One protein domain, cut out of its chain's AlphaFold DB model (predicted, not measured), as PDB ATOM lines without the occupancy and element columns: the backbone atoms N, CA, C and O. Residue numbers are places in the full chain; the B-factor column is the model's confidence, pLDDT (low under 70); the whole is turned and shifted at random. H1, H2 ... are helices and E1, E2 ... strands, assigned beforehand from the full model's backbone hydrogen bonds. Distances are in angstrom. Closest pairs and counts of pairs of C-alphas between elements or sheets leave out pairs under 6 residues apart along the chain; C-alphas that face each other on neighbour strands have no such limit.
ATOM      1  N   ILE A  42     -54.511 -39.513 -22.352       95.50
ATOM      2  CA  ILE A  42     -53.743 -39.616 -21.111       95.50
ATOM      3  C   ILE A  42     -52.995 -38.291 -20.890       95.50
ATOM      4  O   ILE A  42     -52.336 -37.753 -21.782       95.50
ATOM      5  N   PHE A  43     -53.118 -37.741 -19.690       95.12
ATOM      6  CA  PHE A  43     -52.466 -36.522 -19.230       95.12
ATOM      7  C   PHE A  43     -51.479 -36.877 -18.129       95.12
ATOM      8  O   PHE A  43     -51.804 -37.655 -17.241       95.12
ATOM      9  N   ILE A  44     -50.291 -36.277 -18.163       95.75
ATOM     10  CA  ILE A  44     -49.325 -36.367 -17.067       95.75
ATOM     11  C   ILE A  44     -49.623 -35.212 -16.111       95.75
ATOM     12  O   ILE A  44     -49.677 -34.055 -16.539       95.75
ATOM     13  N   LEU A  45     -49.848 -35.538 -14.843       96.25
ATOM     14  CA  LEU A  45     -50.249 -34.605 -13.794       96.25
ATOM     15  C   LEU A  45     -49.138 -34.437 -12.756       96.25
ATOM     16  O   LEU A  45     -48.133 -35.154 -12.758       96.25
ATOM     17  N   LYS A  46     -49.322 -33.472 -11.857       95.12
ATOM     18  CA  LYS A  46     -48.401 -33.243 -10.746       95.12
ATOM     19  C   LYS A  46     -48.586 -34.331  -9.685       95.12
ATOM     20  O   LYS A  46     -49.641 -34.399  -9.059       95.12
ATOM     21  N   SER A  47     -47.558 -35.153  -9.481       94.75
ATOM     22  CA  SER A  47     -47.559 -36.209  -8.458       94.75
ATOM     23  C   SER A  47     -47.181 -35.670  -7.076       94.75
ATOM     24  O   SER A  47     -46.253 -34.869  -6.939       94.75
ATOM     25  N   LYS A  48     -47.880 -36.150  -6.045       93.75
ATOM     26  CA  LYS A  48     -47.581 -35.970  -4.619       93.75
ATOM     27  C   LYS A  48     -46.439 -36.895  -4.169       93.75
ATOM     28  O   LYS A  48     -45.700 -36.539  -3.258       93.75
ATOM     29  N   HIS A  49     -46.230 -38.026  -4.850       90.19
ATOM     30  CA  HIS A  49     -45.173 -39.008  -4.551       90.19
ATOM     31  C   HIS A  49     -43.793 -38.655  -5.149       90.19
ATOM     32  O   HIS A  49     -42.816 -39.395  -4.984       90.19
ATOM     33  N   GLY A  50     -43.676 -37.521  -5.848       86.12
ATOM     34  CA  GLY A  50     -42.406 -37.027  -6.380       86.12
ATOM     35  C   GLY A  50     -41.764 -37.999  -7.375       86.12
ATOM     36  O   GLY A  50     -42.323 -38.269  -8.429       86.12
ATOM     37  N   LYS A  51     -40.562 -38.509  -7.061       85.88
ATOM     38  CA  LYS A  51     -39.814 -39.436  -7.939       85.88
ATOM     39  C   LYS A  51     -40.269 -40.898  -7.844       85.88
ATOM     40  O   LYS A  51     -39.836 -41.705  -8.661       85.88
ATOM     41  N   ASN A  52     -41.069 -41.243  -6.836       91.81
ATOM     42  CA  ASN A  52     -41.514 -42.619  -6.601       91.81
ATOM     43  C   ASN A  52     -42.816 -42.944  -7.344       91.81
ATOM     44  O   ASN A  52     -43.109 -44.112  -7.584       91.81
ATOM     45  N   GLY A  53     -43.588 -41.924  -7.721       92.06
ATOM     46  CA  GLY A  53     -44.899 -42.110  -8.324       92.06
ATOM     47  C   GLY A  53     -45.117 -41.311  -9.595       92.06
ATOM     48  O   GLY A  53     -44.298 -40.490 -10.012       92.06
ATOM     49  N   VAL A  54     -46.249 -41.598 -10.225       94.81
ATOM     50  CA  VAL A  54     -46.731 -40.938 -11.432       94.81
ATOM     51  C   VAL A  54     -48.196 -40.605 -11.234       94.81
ATOM     52  O   VAL A  54     -49.021 -41.496 -11.037       94.81
ATOM     53  N   ALA A  55     -48.522 -39.325 -11.371       96.38
ATOM     54  CA  ALA A  55     -49.899 -38.885 -11.465       96.38
ATOM     55  C   ALA A  55     -50.314 -38.799 -12.930       96.38
ATOM     56  O   ALA A  55     -49.617 -38.199 -13.758       96.38
ATOM     57  N   PHE A  56     -51.469 -39.373 -13.244       96.62
ATOM     58  CA  PHE A  56     -52.043 -39.319 -14.578       96.62
ATOM     59  C   PHE A  56     -53.537 -39.009 -14.527       96.62
ATOM     60  O   PHE A  56     -54.225 -39.325 -13.558       96.62
ATOM     61  N   GLY A  57     -54.029 -38.381 -15.589       96.81
ATOM     62  CA  GLY A  57     -55.449 -38.190 -15.853       96.81
ATOM     63  C   GLY A  57     -55.822 -38.896 -17.143       96.81
ATOM     64  O   GLY A  57     -55.152 -38.718 -18.155       96.81
ATOM     65  N   PHE A  58     -56.880 -39.685 -17.130       96.38
ATOM     66  CA  PHE A  58     -57.436 -40.323 -18.305       96.38
ATOM     67  C   PHE A  58     -58.793 -39.704 -18.619       96.38
ATOM     68  O   PHE A  58     -59.762 -39.850 -17.871       96.38
ATOM     69  N   ARG A  59     -58.848 -38.962 -19.728       93.56
ATOM     70  CA  ARG A  59     -60.075 -38.349 -20.231       93.56
ATOM     71  C   ARG A  59     -60.622 -39.192 -21.365       93.56
ATOM     72  O   ARG A  59     -59.962 -39.322 -22.392       93.56
ATOM     73  N   PHE A  60     -61.844 -39.668 -21.206       91.75
ATOM     74  CA  PHE A  60     -62.595 -40.387 -22.229       91.75
ATOM     75  C   PHE A  60     -64.089 -40.083 -22.100       91.75
ATOM     76  O   PHE A  60     -64.550 -39.581 -21.068       91.75
ATOM     77  N   ASN A  61     -64.842 -40.356 -23.165       88.50
ATOM     78  CA  ASN A  61     -66.291 -40.214 -23.155       88.50
ATOM     79  C   ASN A  61     -66.939 -41.547 -22.753       88.50
ATOM     80  O   ASN A  61     -67.014 -42.464 -23.566       88.50
ATOM     81  N   SER A  62     -67.448 -41.617 -21.523       86.81
ATOM     82  CA  SER A  62     -68.107 -42.808 -20.975       86.81
ATOM     83  C   SER A  62     -69.426 -43.180 -21.657       86.81
ATOM     84  O   SER A  62     -69.896 -44.302 -21.512       86.81
ATOM     85  N   GLU A  63     -70.061 -42.245 -22.371       84.06
ATOM     86  CA  GLU A  63     -71.285 -42.521 -23.136       84.06
ATOM     87  C   GLU A  63     -70.970 -43.215 -24.463       84.06
ATOM     88  O   GLU A  63     -71.741 -44.057 -24.913       84.06
ATOM     89  N   LYS A  64     -69.823 -42.887 -25.075       83.69
ATOM     90  CA  LYS A  64     -69.327 -43.577 -26.278       83.69
ATOM     91  C   LYS A  64     -68.635 -44.896 -25.937       83.69
ATOM     92  O   LYS A  64     -68.674 -45.828 -26.731       83.69
ATOM     93  N   GLU A  65     -68.005 -44.966 -24.769       84.19
ATOM     94  CA  GLU A  65     -67.239 -46.116 -24.309       84.19
ATOM     95  C   GLU A  65     -67.610 -46.422 -22.856       84.19
ATOM     96  O   GLU A  65     -67.080 -45.826 -21.922       84.19
ATOM     97  N   SER A  66     -68.527 -47.368 -22.656       84.06
ATOM     98  CA  SER A  66     -69.036 -47.764 -21.333       84.06
ATOM     99  C   SER A  66     -68.052 -48.613 -20.510       84.06
ATOM    100  O   SER A  66     -68.434 -49.201 -19.493       84.06
ATOM    101  N   ALA A  67     -66.791 -48.670 -20.946       90.25
ATOM    102  CA  ALA A  67     -65.742 -49.480 -20.358       90.25
ATOM    103  C   ALA A  67     -65.348 -48.991 -18.961       90.25
ATOM    104  O   ALA A  67     -65.436 -47.801 -18.639       90.25
ATOM    105  N   ARG A  68     -64.877 -49.922 -18.129       93.25
ATOM    106  CA  ARG A  68     -64.335 -49.605 -16.803       93.25
ATOM    107  C   ARG A  68     -62.849 -49.898 -16.736       93.25
ATOM    108  O   ARG A  68     -62.443 -51.049 -16.789       93.25
ATOM    109  N   PHE A  69     -62.053 -48.857 -16.555       96.12
ATOM    110  CA  PHE A  69     -60.602 -48.972 -16.480       96.12
ATOM    111  C   PHE A  69     -60.145 -49.204 -15.049       96.12
ATOM    112  O   PHE A  69     -60.616 -48.521 -14.141       96.12
ATOM    113  N   ASP A  70     -59.231 -50.142 -14.857       96.81
ATOM    114  CA  ASP A  70     -58.825 -50.642 -13.542       96.81
ATOM    115  C   ASP A  70     -57.314 -50.856 -13.402       96.81
ATOM    116  O   ASP A  70     -56.839 -51.131 -12.304       96.81
ATOM    117  N   GLN A  71     -56.537 -50.685 -14.474       96.62
ATOM    118  CA  GLN A  71     -55.089 -50.854 -14.422       96.62
ATOM    119  C   GLN A  71     -54.344 -49.764 -15.196       96.62
ATOM    120  O   GLN A  71     -54.747 -49.331 -16.278       96.62
ATOM    121  N   PHE A  72     -53.213 -49.328 -14.636       97.56
ATOM    122  CA  PHE A  72     -52.272 -48.411 -15.271       97.56
ATOM    123  C   PHE A  72     -50.912 -49.081 -15.409       97.56
ATOM    124  O   PHE A  72     -50.395 -49.666 -14.455       97.56
ATOM    125  N   LYS A  73     -50.311 -48.963 -16.590       97.31
ATOM    126  CA  LYS A  73     -48.999 -49.518 -16.913       97.31
ATOM    127  C   LYS A  73     -48.113 -48.447 -17.524       97.31
ATOM    128  O   LYS A  73     -48.533 -47.702 -18.405       97.31
ATOM    129  N   ILE A  74     -46.862 -48.419 -17.090       96.62
ATOM    130  CA  ILE A  74     -45.793 -47.643 -17.707       96.62
ATOM    131  C   ILE A  74     -44.717 -48.603 -18.208       96.62
ATOM    132  O   ILE A  74     -44.250 -49.471 -17.470       96.62
ATOM    133  N   ARG A  75     -44.326 -48.472 -19.473       97.12
ATOM    134  CA  ARG A  75     -43.291 -49.292 -20.103       97.12
ATOM    135  C   ARG A  75     -42.197 -48.404 -20.675       97.12
ATOM    136  O   ARG A  75     -42.470 -47.485 -21.433       97.12
ATOM    137  N   LEU A  76     -40.958 -48.709 -20.328       97.25
ATOM    138  CA  LEU A  76     -39.750 -48.164 -20.922       97.25
ATOM    139  C   LEU A  76     -39.272 -49.105 -22.033       97.25
ATOM    140  O   LEU A  76     -39.107 -50.302 -21.799       97.25
ATOM    141  N   PHE A  77     -39.008 -48.551 -23.211       97.06
ATOM    142  CA  PHE A  77     -38.320 -49.202 -24.320       97.06
ATOM    143  C   PHE A  77     -37.046 -48.413 -24.641       97.06
ATOM    144  O   PHE A  77     -37.103 -47.266 -25.082       97.06
ATOM    145  N   ASN A  78     -35.893 -49.015 -24.378       96.25
ATOM    146  CA  ASN A  78     -34.586 -48.370 -24.344       96.25
ATOM    147  C   ASN A  78     -33.559 -49.195 -25.146       96.25
ATOM    148  O   ASN A  78     -32.748 -49.916 -24.568       96.25
ATOM    149  N   PRO A  79     -33.592 -49.134 -26.488       93.69
ATOM    150  CA  PRO A  79     -32.837 -50.054 -27.343       93.69
ATOM    151  C   PRO A  79     -31.310 -49.931 -27.207       93.69
ATOM    152  O   PRO A  79     -30.603 -50.901 -27.459       93.69
ATOM    153  N   PHE A  80     -30.797 -48.767 -26.791       92.50
ATOM    154  CA  PHE A  80     -29.357 -48.484 -26.685       92.50
ATOM    155  C   PHE A  80     -28.876 -48.311 -25.238       92.50
ATOM    156  O   PHE A  80     -27.765 -47.835 -24.994       92.50
ATOM    157  N   GLY A  81     -29.716 -48.664 -24.268       92.69
ATOM    158  CA  GLY A  81     -29.460 -48.428 -22.856       92.69
ATOM    159  C   GLY A  81     -29.680 -49.657 -21.982       92.69
ATOM    160  O   GLY A  81     -29.825 -50.776 -22.467       92.69
ATOM    161  N   SER A  82     -29.665 -49.451 -20.664       92.31
ATOM    162  CA  SER A  82     -29.855 -50.518 -19.677       92.31
ATOM    163  C   SER A  82     -30.742 -50.044 -18.518       92.31
ATOM    164  O   SER A  82     -30.428 -49.002 -17.928       92.31
ATOM    165  N   PRO A  83     -31.810 -50.784 -18.158       93.25
ATOM    166  CA  PRO A  83     -32.321 -51.971 -18.855       93.25
ATOM    167  C   PRO A  83     -32.880 -51.624 -20.246       93.25
ATOM    168  O   PRO A  83     -33.284 -50.483 -20.482       93.25
ATOM    169  N   THR A  84     -32.903 -52.604 -21.156       94.56
ATOM    170  CA  THR A  84     -33.426 -52.427 -22.524       94.56
ATOM    171  C   THR A  84     -34.942 -52.293 -22.555       94.56
ATOM    172  O   THR A  84     -35.494 -51.564 -23.377       94.56
ATOM    173  N   GLN A  85     -35.631 -52.977 -21.643       95.44
ATOM    174  CA  GLN A  85     -37.061 -52.842 -21.417       95.44
ATOM    175  C   GLN A  85     -37.354 -52.939 -19.923       95.44
ATOM    176  O   GLN A  85     -36.712 -53.697 -19.200       95.44
ATOM    177  N   MET A  86     -38.335 -52.174 -19.459       95.81
ATOM    178  CA  MET A  86     -38.822 -52.244 -18.084       95.81
ATOM    179  C   MET A  86     -40.303 -51.892 -18.082       95.81
ATOM    180  O   MET A  86     -40.698 -50.937 -18.742       95.81
ATOM    181  N   SER A  87     -41.138 -52.639 -17.365       96.19
ATOM    182  CA  SER A  87     -42.564 -52.329 -17.265       96.19
ATOM    183  C   SER A  87     -43.047 -52.410 -15.833       96.19
ATOM    184  O   SER A  87     -42.804 -53.410 -15.164       96.19
ATOM    185  N   LEU A  88     -43.780 -51.390 -15.409       96.38
ATOM    186  CA  LEU A  88     -44.417 -51.308 -14.103       96.38
ATOM    187  C   LEU A  88     -45.919 -51.195 -14.312       96.38
ATOM    188  O   LEU A  88     -46.361 -50.513 -15.236       96.38
ATOM    189  N   TYR A  89     -46.697 -51.861 -13.469       95.94
ATOM    190  CA  TYR A  89     -48.152 -51.779 -13.499       95.94
ATOM    191  C   TYR A  89     -48.718 -51.711 -12.084       95.94
ATOM    192  O   TYR A  89     -48.092 -52.179 -11.126       95.94
ATOM    193  N   ARG A  90     -49.888 -51.087 -11.961       96.38
ATOM    194  CA  ARG A  90     -50.682 -51.035 -10.736       96.38
ATOM    195  C   ARG A  90     -52.159 -51.087 -11.076       96.38
ATOM    196  O   ARG A  90     -52.606 -50.406 -12.001       96.38
ATOM    197  N   ASP A  91     -52.873 -51.851 -10.270       96.69
ATOM    198  CA  ASP A  91     -54.323 -51.940 -10.313       96.69
ATOM    199  C   ASP A  91     -54.930 -50.902  -9.361       96.69
ATOM    200  O   ASP A  91     -54.291 -50.461  -8.399       96.69
ATOM    201  N   PHE A  92     -56.155 -50.485  -9.648       95.69
ATOM    202  CA  PHE A  92     -56.926 -49.525  -8.865       95.69
ATOM    203  C   PHE A  92     -58.429 -49.782  -9.024       95.69
ATOM    204  O   PHE A  92     -58.856 -50.589  -9.848       95.69
ATOM    205  N   ASP A  93     -59.257 -49.081  -8.240       94.75
ATOM    206  CA  ASP A  93     -60.710 -49.273  -8.296       94.75
ATOM    207  C   ASP A  93     -61.264 -48.949  -9.693       94.75
ATOM    208  O   ASP A  93     -61.032 -47.831 -10.170       94.75
ATOM    209  N   PRO A  94     -62.066 -49.834 -10.311       95.06
ATOM    210  CA  PRO A  94     -62.582 -49.630 -11.659       95.06
ATOM    211  C   PRO A  94     -63.299 -48.283 -11.842       95.06
ATOM    212  O   PRO A  94     -64.242 -47.957 -11.116       95.06
ATOM    213  N   GLN A  95     -62.890 -47.511 -12.849       93.81
ATOM    214  CA  GLN A  95     -63.431 -46.191 -13.175       93.81
ATOM    215  C   GLN A  95     -64.205 -46.232 -14.494       93.81
ATOM    216  O   GLN A  95     -63.649 -46.550 -15.542       93.81
ATOM    217  N   GLY A  96     -65.495 -45.891 -14.439       92.19
ATOM    218  CA  GLY A  96     -66.393 -45.866 -15.605       92.19
ATOM    219  C   GLY A  96     -66.585 -44.484 -16.239       92.19
ATOM    220  O   GLY A  96     -67.465 -44.311 -17.072       92.19
ATOM    221  N   SER A  97     -65.820 -43.483 -15.810       92.88
ATOM    222  CA  SER A  97     -65.835 -42.121 -16.353       92.88
ATOM    223  C   SER A  97     -64.442 -41.519 -16.286       92.88
ATOM    224  O   SER A  97     -63.605 -42.060 -15.575       92.88
ATOM    225  N   SER A  98     -64.205 -40.394 -16.970       94.62
ATOM    226  CA  SER A  98     -62.930 -39.661 -16.896       94.62
ATOM    227  C   SER A  98     -62.441 -39.510 -15.450       94.62
ATOM    228  O   SER A  98     -63.215 -39.123 -14.574       94.62
ATOM    229  N   PHE A  99     -61.169 -39.820 -15.210       95.94
ATOM    230  CA  PHE A  99     -60.601 -39.906 -13.865       95.94
ATOM    231  C   PHE A  99     -59.112 -39.571 -13.858       95.94
ATOM    232  O   PHE A  99     -58.437 -39.652 -14.880       95.94
ATOM    233  N   ALA A 100     -58.581 -39.240 -12.691       97.25
ATOM    234  CA  ALA A 100     -57.162 -39.109 -12.421       97.25
ATOM    235  C   ALA A 100     -56.785 -39.861 -11.149       97.25
ATOM    236  O   ALA A 100     -57.565 -39.938 -10.194       97.25
ATOM    237  N   ARG A 101     -55.564 -40.391 -11.134       96.25
ATOM    238  CA  ARG A 101     -54.974 -41.086  -9.990       96.25
ATOM    239  C   ARG A 101     -53.501 -40.720  -9.863       96.25
ATOM    240  O   ARG A 101     -52.825 -40.452 -10.857       96.25
ATOM    241  N   ASP A 102     -53.024 -40.726  -8.626       96.38
ATOM    242  CA  ASP A 102     -51.602 -40.683  -8.304       96.38
ATOM    243  C   ASP A 102     -51.175 -42.093  -7.913       96.38
ATOM    244  O   ASP A 102     -51.734 -42.666  -6.978       96.38
ATOM    245  N   ILE A 103     -50.260 -42.683  -8.677       95.44
ATOM    246  CA  ILE A 103     -49.844 -44.072  -8.503       95.44
ATOM    247  C   ILE A 103     -48.435 -44.099  -7.935       95.44
ATOM    248  O   ILE A 103     -47.505 -43.585  -8.558       95.44
ATOM    249  N   ASP A 104     -48.271 -44.752  -6.787       95.00
ATOM    250  CA  ASP A 104     -46.959 -45.021  -6.211       95.00
ATOM    251  C   ASP A 104     -46.379 -46.335  -6.758       95.00
ATOM    252  O   ASP A 104     -46.933 -47.432  -6.605       95.00
ATOM    253  N   PHE A 105     -45.233 -46.212  -7.414       94.56
ATOM    254  CA  PHE A 105     -44.452 -47.318  -7.957       94.56
ATOM    255  C   PHE A 105     -43.185 -47.581  -7.122       94.56
ATOM    256  O   PHE A 105     -42.428 -48.505  -7.426       94.56
ATOM    257  N   GLY A 106     -42.954 -46.803  -6.061       92.69
ATOM    258  CA  GLY A 106     -41.825 -46.948  -5.156       92.69
ATOM    259  C   GLY A 106     -40.473 -46.756  -5.843       92.69
ATOM    260  O   GLY A 106     -40.281 -45.901  -6.711       92.69
ATOM    261  N   GLU A 107     -39.494 -47.563  -5.439       93.19
ATOM    262  CA  GLU A 107     -38.129 -47.482  -5.970       93.19
ATOM    263  C   GLU A 107     -38.010 -47.924  -7.430       93.19
ATOM    264  O   GLU A 107     -37.116 -47.466  -8.142       93.19
ATOM    265  N   GLU A 108     -38.932 -48.754  -7.915       92.81
ATOM    266  CA  GLU A 108     -38.929 -49.208  -9.306       92.81
ATOM    267  C   GLU A 108     -39.122 -48.041 -10.284       92.81
ATOM    268  O   GLU A 108     -38.509 -48.010 -11.352       92.81
ATOM    269  N   MET A 109     -39.875 -47.009  -9.894       94.19
ATOM    270  CA  MET A 109     -40.010 -45.792 -10.700       94.19
ATOM    271  C   MET A 109     -38.702 -45.008 -10.804       94.19
ATOM    272  O   MET A 109     -38.358 -44.473 -11.864       94.19
ATOM    273  N   LYS A 110     -37.934 -44.959  -9.710       92.06
ATOM    274  CA  LYS A 110     -36.600 -44.347  -9.710       92.06
ATOM    275  C   LYS A 110     -35.661 -45.115 -10.629       92.06
ATOM    276  O   LYS A 110     -34.939 -44.484 -11.399       92.06
ATOM    277  N   LYS A 111     -35.698 -46.451 -10.593       93.12
ATOM    278  CA  LYS A 111     -34.917 -47.310 -11.498       93.12
ATOM    279  C   LYS A 111     -35.294 -47.066 -12.962       93.12
ATOM    280  O   LYS A 111     -34.403 -46.886 -13.785       93.12
ATOM    281  N   LEU A 112     -36.591 -46.959 -13.266       94.06
ATOM    282  CA  LEU A 112     -37.086 -46.674 -14.616       94.06
ATOM    283  C   LEU A 112     -36.594 -45.312 -15.125       94.06
ATOM    284  O   LEU A 112     -36.071 -45.217 -16.230       94.06
ATOM    285  N   THR A 113     -36.728 -44.261 -14.315       92.06
ATOM    286  CA  THR A 113     -36.339 -42.886 -14.693       92.06
ATOM    287  C   THR A 113     -34.832 -42.633 -14.672       92.06
ATOM    288  O   THR A 113     -34.369 -41.690 -15.310       92.06
ATOM    289  N   SER A 114     -34.062 -43.469 -13.972       92.62
ATOM    290  CA  SER A 114     -32.595 -43.383 -13.886       92.62
ATOM    291  C   SER A 114     -31.884 -44.394 -14.791       92.62
ATOM    292  O   SER A 114     -30.679 -44.602 -14.648       92.62
ATOM    293  N   ALA A 115     -32.608 -45.040 -15.711       93.88
ATOM    294  CA  ALA A 115     -32.035 -46.001 -16.645       93.88
ATOM    295  C   ALA A 115     -30.907 -45.371 -17.482       93.88
ATOM    296  O   ALA A 115     -30.983 -44.222 -17.931       93.88
ATOM    297  N   LYS A 116     -29.846 -46.138 -17.744       95.31
ATOM    298  CA  LYS A 116     -28.771 -45.689 -18.634       95.31
ATOM    299  C   LYS A 116     -29.351 -45.530 -20.036       95.31
ATOM    300  O   LYS A 116     -29.966 -46.466 -20.531       95.31
ATOM    301  N   GLY A 117     -29.160 -44.375 -20.672       93.38
ATOM    302  CA  GLY A 117     -29.756 -44.079 -21.983       93.38
ATOM    303  C   GLY A 117     -31.221 -43.627 -21.929       93.38
ATOM    304  O   GLY A 117     -31.861 -43.539 -22.970       93.38
ATOM    305  N   PHE A 118     -31.757 -43.303 -20.742       93.75
ATOM    306  CA  PHE A 118     -33.162 -42.918 -20.587       93.75
ATOM    307  C   PHE A 118     -33.589 -41.788 -21.526       93.75
ATOM    308  O   PHE A 118     -34.668 -41.867 -22.082       93.75
ATOM    309  N   ASN A 119     -32.771 -40.760 -21.766       92.06
ATOM    310  CA  ASN A 119     -33.185 -39.620 -22.598       92.06
ATOM    311  C   ASN A 119     -33.534 -39.997 -24.050       92.06
ATOM    312  O   ASN A 119     -34.417 -39.366 -24.633       92.06
ATOM    313  N   ASP A 120     -32.902 -41.038 -24.596       93.50
ATOM    314  CA  ASP A 120     -33.128 -41.525 -25.963       93.50
ATOM    315  C   ASP A 120     -34.174 -42.650 -26.032       93.50
ATOM    316  O   ASP A 120     -34.551 -43.100 -27.115       93.50
ATOM    317  N   ALA A 121     -34.677 -43.088 -24.877       96.50
ATOM    318  CA  ALA A 121     -35.677 -44.134 -24.770       96.50
ATOM    319  C   ALA A 121     -37.101 -43.640 -25.092       96.50
ATOM    320  O   ALA A 121     -37.403 -42.440 -25.175       96.50
ATOM    321  N   LEU A 122     -38.015 -44.597 -25.229       97.38
ATOM    322  CA  LEU A 122     -39.451 -44.383 -25.341       97.38
ATOM    323  C   LEU A 122     -40.143 -44.836 -24.057       97.38
ATOM    324  O   LEU A 122     -39.827 -45.885 -23.504       97.38
ATOM    325  N   VAL A 123     -41.107 -44.044 -23.602       97.25
ATOM    326  CA  VAL A 123     -42.012 -44.380 -22.507       97.25
ATOM    327  C   VAL A 123     -43.417 -44.510 -23.075       97.25
ATOM    328  O   VAL A 123     -43.923 -43.598 -23.726       97.25
ATOM    329  N   GLU A 124     -44.040 -45.644 -22.817       97.56
ATOM    330  CA  GLU A 124     -45.423 -45.956 -23.148       97.56
ATOM    331  C   GLU A 124     -46.249 -45.939 -21.863       97.56
ATOM    332  O   GLU A 124     -45.917 -46.612 -20.888       97.56
ATOM    333  N   LEU A 125     -47.299 -45.123 -21.859       97.38
ATOM    334  CA  LEU A 125     -48.297 -45.051 -20.800       97.38
ATOM    335  C   LEU A 125     -49.549 -45.754 -21.300       97.38
ATOM    336  O   LEU A 125     -50.026 -45.428 -22.386       97.38
ATOM    337  N   SER A 126     -50.096 -46.667 -20.512       97.19
ATOM    338  CA  SER A 126     -51.244 -47.469 -20.915       97.19
ATOM    339  C   SER A 126     -52.261 -47.569 -19.785       97.19
ATOM    340  O   SER A 126     -51.902 -47.829 -18.638       97.19
ATOM    341  N   VAL A 127     -53.532 -47.385 -20.126       97.06
ATOM    342  CA  VAL A 127     -54.682 -47.589 -19.240       97.06
ATOM    343  C   VAL A 127     -55.470 -48.779 -19.783       97.06
ATOM    344  O   VAL A 127     -55.820 -48.792 -20.965       97.06
ATOM    345  N   TYR A 128     -55.714 -49.773 -18.936       96.19
ATOM    346  CA  TYR A 128     -56.352 -51.039 -19.287       96.19
ATOM    347  C   TYR A 128     -57.710 -51.169 -18.590       96.19
ATOM    348  O   TYR A 128     -57.864 -50.766 -17.436       96.19
ATOM    349  N   SER A 129     -58.685 -51.718 -19.315       95.75
ATOM    350  CA  SER A 129     -59.895 -52.321 -18.760       95.75
ATOM    351  C   SER A 129     -59.720 -53.832 -18.798       95.75
ATOM    352  O   SER A 129     -59.759 -54.441 -19.871       95.75
ATOM    353  N   SER A 130     -59.525 -54.448 -17.635       92.38
ATOM    354  CA  SER A 130     -59.366 -55.904 -17.534       92.38
ATOM    355  C   SER A 130     -60.665 -56.643 -17.859       92.38
ATOM    356  O   SER A 130     -60.631 -57.751 -18.389       92.38
ATOM    357  N   ARG A 131     -61.820 -56.024 -17.576       91.06
ATOM    358  CA  ARG A 131     -63.143 -56.604 -17.849       91.06
ATOM    359  C   ARG A 131     -63.505 -56.569 -19.331       91.06
ATOM    360  O   ARG A 131     -64.041 -57.548 -19.841       91.06
ATOM    361  N   ASP A 132     -63.259 -55.440 -19.987       89.12
ATOM    362  CA  ASP A 132     -63.712 -55.203 -21.362       89.12
ATOM    363  C   ASP A 132     -62.606 -55.496 -22.392       89.12
ATOM    364  O   ASP A 132     -62.863 -55.508 -23.593       89.12
ATOM    365  N   GLY A 133     -61.368 -55.740 -21.940       91.44
ATOM    366  CA  GLY A 133     -60.214 -56.026 -22.796       91.44
ATOM    367  C   GLY A 133     -59.712 -54.816 -23.588       91.44
ATOM    368  O   GLY A 133     -58.991 -54.978 -24.572       91.44
ATOM    369  N   ILE A 134     -60.100 -53.601 -23.189       93.00
ATOM    370  CA  ILE A 134     -59.794 -52.365 -23.916       93.00
ATOM    371  C   ILE A 134     -58.541 -51.705 -23.348       93.00
ATOM    372  O   ILE A 134     -58.339 -51.651 -22.133       93.00
ATOM    373  N   VAL A 135     -57.703 -51.178 -24.240       94.50
ATOM    374  CA  VAL A 135     -56.430 -50.547 -23.890       94.50
ATOM    375  C   VAL A 135     -56.287 -49.229 -24.621       94.50
ATOM    376  O   VAL A 135     -56.336 -49.180 -25.848       94.50
ATOM    377  N   HIS A 136     -56.004 -48.176 -23.862       95.19
ATOM    378  CA  HIS A 136     -55.579 -46.897 -24.415       95.19
ATOM    379  C   HIS A 136     -54.121 -46.670 -24.079       95.19
ATOM    380  O   HIS A 136     -53.735 -46.720 -22.913       95.19
ATOM    381  N   GLN A 137     -53.310 -46.424 -25.104       95.50
ATOM    382  CA  GLN A 137     -51.870 -46.255 -24.962       95.50
ATOM    383  C   GLN A 137     -51.390 -44.945 -25.575       95.50
ATOM    384  O   GLN A 137     -51.891 -44.485 -26.601       95.50
ATOM    385  N   GLN A 138     -50.382 -44.356 -24.945       95.19
ATOM    386  CA  GLN A 138     -49.687 -43.184 -25.435       95.19
ATOM    387  C   GLN A 138     -48.184 -43.382 -25.284       95.19
ATOM    388  O   GLN A 138     -47.662 -43.474 -24.174       95.19
ATOM    389  N   THR A 139     -47.481 -43.366 -26.410       96.56
ATOM    390  CA  THR A 139     -46.020 -43.436 -26.445       96.56
ATOM    391  C   THR A 139     -45.426 -42.038 -26.581       96.56
ATOM    392  O   THR A 139     -45.900 -41.202 -27.354       96.56
ATOM    393  N   LEU A 140     -44.364 -41.766 -25.832       96.12
ATOM    394  CA  LEU A 140     -43.617 -40.518 -25.886       96.12
ATOM    395  C   LEU A 140     -42.123 -40.761 -25.681       96.12
ATOM    396  O   LEU A 140     -41.712 -41.756 -25.096       96.12
ATOM    397  N   LYS A 141     -41.295 -39.818 -26.138       96.81
ATOM    398  CA  LYS A 141     -39.871 -39.826 -25.784       96.81
ATOM    399  C   LYS A 141     -39.727 -39.653 -24.273       96.81
ATOM    400  O   LYS A 141     -40.381 -38.796 -23.676       96.81
ATOM    401  N   ALA A 142     -38.849 -40.435 -23.675       95.06
ATOM    402  CA  ALA A 142     -38.627 -40.481 -22.239       95.06
ATOM    403  C   ALA A 142     -38.203 -39.120 -21.646       95.06
ATOM    404  O   ALA A 142     -38.702 -38.719 -20.594       95.06
ATOM    405  N   PHE A 143     -37.396 -38.319 -22.355       93.81
ATOM    406  CA  PHE A 143     -37.092 -36.955 -21.897       93.81
ATOM    407  C   PHE A 143     -38.345 -36.057 -21.839       93.81
ATOM    408  O   PHE A 143     -38.513 -35.298 -20.885       93.81
ATOM    409  N   LYS A 144     -39.267 -36.187 -22.810       95.69
ATOM    410  CA  LYS A 144     -40.539 -35.440 -22.824       95.69
ATOM    411  C   LYS A 144     -41.450 -35.876 -21.683       95.69
ATOM    412  O   LYS A 144     -42.241 -35.071 -21.201       95.69
ATOM    413  N   PHE A 145     -41.358 -37.135 -21.253       94.81
ATOM    414  CA  PHE A 145     -42.095 -37.629 -20.092       94.81
ATOM    415  C   PHE A 145     -41.654 -36.887 -18.827       94.81
ATOM    416  O   PHE A 145     -42.495 -36.326 -18.124       94.81
ATOM    417  N   LEU A 146     -40.341 -36.800 -18.585       92.56
ATOM    418  CA  LEU A 146     -39.798 -36.058 -17.445       92.56
ATOM    419  C   LEU A 146     -40.097 -34.565 -17.528       92.56
ATOM    420  O   LEU A 146     -40.463 -33.963 -16.523       92.56
ATOM    421  N   GLU A 147     -39.966 -33.968 -18.711       93.50
ATOM    422  CA  GLU A 147     -40.304 -32.563 -18.937       93.50
ATOM    423  C   GLU A 147     -41.771 -32.284 -18.585       93.50
ATOM    424  O   GLU A 147     -42.060 -31.375 -17.808       93.50
ATOM    425  N   ARG A 148     -42.701 -33.109 -19.081       94.25
ATOM    426  CA  ARG A 148     -44.132 -32.987 -18.768       94.25
ATOM    427  C   ARG A 148     -44.421 -33.210 -17.292       94.25
ATOM    428  O   ARG A 148     -45.207 -32.461 -16.732       94.25
ATOM    429  N   SER A 149     -43.781 -34.192 -16.661       91.94
ATOM    430  CA  SER A 149     -43.941 -34.463 -15.229       91.94
ATOM    431  C   SER A 149     -43.461 -33.290 -14.365       91.94
ATOM    432  O   SER A 149     -44.150 -32.899 -13.428       91.94
ATOM    433  N   ARG A 150     -42.330 -32.662 -14.716       91.19
ATOM    434  CA  ARG A 150     -41.796 -31.480 -14.011       91.19
ATOM    435  C   ARG A 150     -42.632 -30.223 -14.244       91.19
ATOM    436  O   ARG A 150     -42.814 -29.436 -13.320       91.19
ATOM    437  N   ASN A 151     -43.140 -30.042 -15.462       94.69
ATOM    438  CA  ASN A 151     -43.920 -28.866 -15.855       94.69
ATOM    439  C   ASN A 151     -45.425 -29.011 -15.563       94.69
ATOM    440  O   ASN A 151     -46.190 -28.076 -15.815       94.69
ATOM    441  N   ALA A 152     -45.871 -30.159 -15.047       93.69
ATOM    442  CA  ALA A 152     -47.266 -30.391 -14.709       93.69
ATOM    443  C   ALA A 152     -47.698 -29.491 -13.541       93.69
ATOM    444  O   ALA A 152     -47.165 -29.565 -12.434       93.69
ATOM    445  N   LYS A 153     -48.693 -28.636 -13.797       93.62
ATOM    446  CA  LYS A 153     -49.275 -27.734 -12.787       93.62
ATOM    447  C   LYS A 153     -50.546 -28.294 -12.153       93.62
ATOM    448  O   LYS A 153     -50.775 -28.070 -10.973       93.62
ATOM    449  N   MET A 154     -51.347 -29.010 -12.941       93.69
ATOM    450  CA  MET A 154     -52.639 -29.558 -12.527       93.69
ATOM    451  C   MET A 154     -52.437 -30.781 -11.630       93.69
ATOM    452  O   MET A 154     -51.667 -31.684 -11.984       93.69
ATOM    453  N   SER A 155     -53.108 -30.804 -10.480       95.94
ATOM    454  CA  SER A 155     -53.113 -31.949  -9.570       95.94
ATOM    455  C   SER A 155     -54.164 -32.992  -9.971       95.94
ATOM    456  O   SER A 155     -54.985 -32.776 -10.866       95.94
ATOM    457  N   VAL A 156     -54.121 -34.151  -9.313       95.81
ATOM    458  CA  VAL A 156     -55.138 -35.203  -9.463       95.81
ATOM    459  C   VAL A 156     -56.514 -34.711  -9.019       95.81
ATOM    460  O   VAL A 156     -57.504 -34.984  -9.698       95.81
ATOM    461  N   ASP A 157     -56.564 -33.953  -7.926       95.00
ATOM    462  CA  ASP A 157     -57.805 -33.426  -7.364       95.00
ATOM    463  C   ASP A 157     -58.423 -32.398  -8.329       95.00
ATOM    464  O   ASP A 157     -59.573 -32.564  -8.736       95.00
ATOM    465  N   ASP A 158     -57.620 -31.454  -8.842       95.06
ATOM    466  CA  ASP A 158     -58.068 -30.463  -9.839       95.06
ATOM    467  C   ASP A 158     -58.626 -31.126 -11.110       95.06
ATOM    468  O   ASP A 158     -59.610 -30.667 -11.693       95.06
ATOM    469  N   PHE A 159     -57.986 -32.206 -11.580       96.19
ATOM    470  CA  PHE A 159     -58.452 -32.936 -12.759       96.19
ATOM    471  C   PHE A 159     -59.797 -33.609 -12.491       96.19
ATOM    472  O   PHE A 159     -60.716 -33.497 -13.307       96.19
ATOM    473  N   ASN A 160     -59.913 -34.309 -11.363       95.19
ATOM    474  CA  ASN A 160     -61.130 -35.023 -10.991       95.19
ATOM    475  C   ASN A 160     -62.301 -34.069 -10.760       95.19
ATOM    476  O   ASN A 160     -63.414 -34.389 -11.164       95.19
ATOM    477  N   GLU A 161     -62.066 -32.893 -10.182       94.12
ATOM    478  CA  GLU A 161     -63.086 -31.850 -10.061       94.12
ATOM    479  C   GLU A 161     -63.500 -31.303 -11.429       94.12
ATOM    480  O   GLU A 161     -64.691 -31.241 -11.740       94.12
ATOM    481  N   LYS A 162     -62.527 -30.973 -12.285       93.19
ATOM    482  CA  LYS A 162     -62.772 -30.408 -13.619       93.19
ATOM    483  C   LYS A 162     -63.539 -31.348 -14.548       93.19
ATOM    484  O   LYS A 162     -64.335 -30.885 -15.361       93.19
ATOM    485  N   TYR A 163     -63.266 -32.647 -14.471       90.69
ATOM    486  CA  TYR A 163     -63.858 -33.664 -15.348       90.69
ATOM    487  C   TYR A 163     -64.885 -34.548 -14.636       90.69
ATOM    488  O   TYR A 163     -65.275 -35.590 -15.169       90.69
ATOM    489  N   LYS A 164     -65.361 -34.126 -13.460       86.81
ATOM    490  CA  LYS A 164     -66.411 -34.821 -12.722       86.81
ATOM    491  C   LYS A 164     -67.667 -34.932 -13.582       86.81
ATOM    492  O   LYS A 164     -68.256 -33.925 -13.979       86.81
TER     493      LYS A 164
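AT A GLANCE: This is residues 42 to 164 of the 281 residues of an uncharacterized protein of Deltaproteobacteria bacterium (UniProt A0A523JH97). Two antiparallel sheets lie partly face to face as a sandwich, a twisted four-stranded sheet in the order E4, E3, E6, E7 and a smaller one in the order E1, E2, E5, their strands crossed. H1 and H2 cover one end of the large sheet on the same face, and H3 packs on the small sheet, away from the large one. The 123 printed residues include seven named strands and three named helices, in the order E1, E2, E3, E4, E5, H1, E6, E7, H2, H3, and the class is mixed, helices and strands. The whole is compact, with a radius of gyration of the C-alphas of 14.2 A and spans of 42 by 30 by 21 A.

IN THESE COORDINATES: E1, residues 42 to 45, begins at C-alpha 42 (-53.743, -39.616, -21.111). E2 is residues 53 to 59, 19.7 A long; E3 is residues 69 to 77, 23.6 A. E4, residues 85 to 95, is 28.4 A long and bends by 68 degrees at residue 92. E5 is residues 99 to 104, and H1 is residues 107 to 113. E6, residues 122 to 129, is 22.9 A long; E7, residues 134 to 141, is 23.6 A. H2 is residues 142 to 151, 14.3 A long. H3, residues 156 to 162, ends at C-alpha 162 (-62.772, -30.408, -13.619).

HOW THE PARTS SIT: In the large sheet E4 and E3 form a hairpin, with N 74 and O 88 at 2.8 A. E3 and E6 are antiparallel, with N 73 and O 126 at 2.8 A. E6 and E7 form another hairpin, with N 125 and O 138 at 2.9 A. In the small sheet the hairpin E1 and E2 has N 43 and O 57 at 2.7 A, and antiparallel E2 and E5 have N 56 and O 101 at 2.9 A. The sheets form a sandwich, two sheets face to face, with the facing parts 9.1 A centre to centre and the strands at 57 degrees. H1 is on the large sheet at a height of 9.4 A; the C-alphas of Met 86 and Leu 112 are the closest of E4 and H1, 6.8 A apart. On the same face H2 stands up from the sheet at 49 degrees, over E7. H3 is on the small sheet at a height of 8.2 A, along the strands; the closest C-alphas of E5 and H3, Ala 100 and Val 156, are 5.3 A apart. In H1, H2 and H3 every O i to N i+4 pair is within hydrogen-bond range.

THE WHOLE: The C-alphas farthest apart, those of Glu 63 and Lys 116, are 42.9 A apart. The printed part has no cut and no long link. The mean pLDDT of the printed part is 94.0, and no printed residue is under 70.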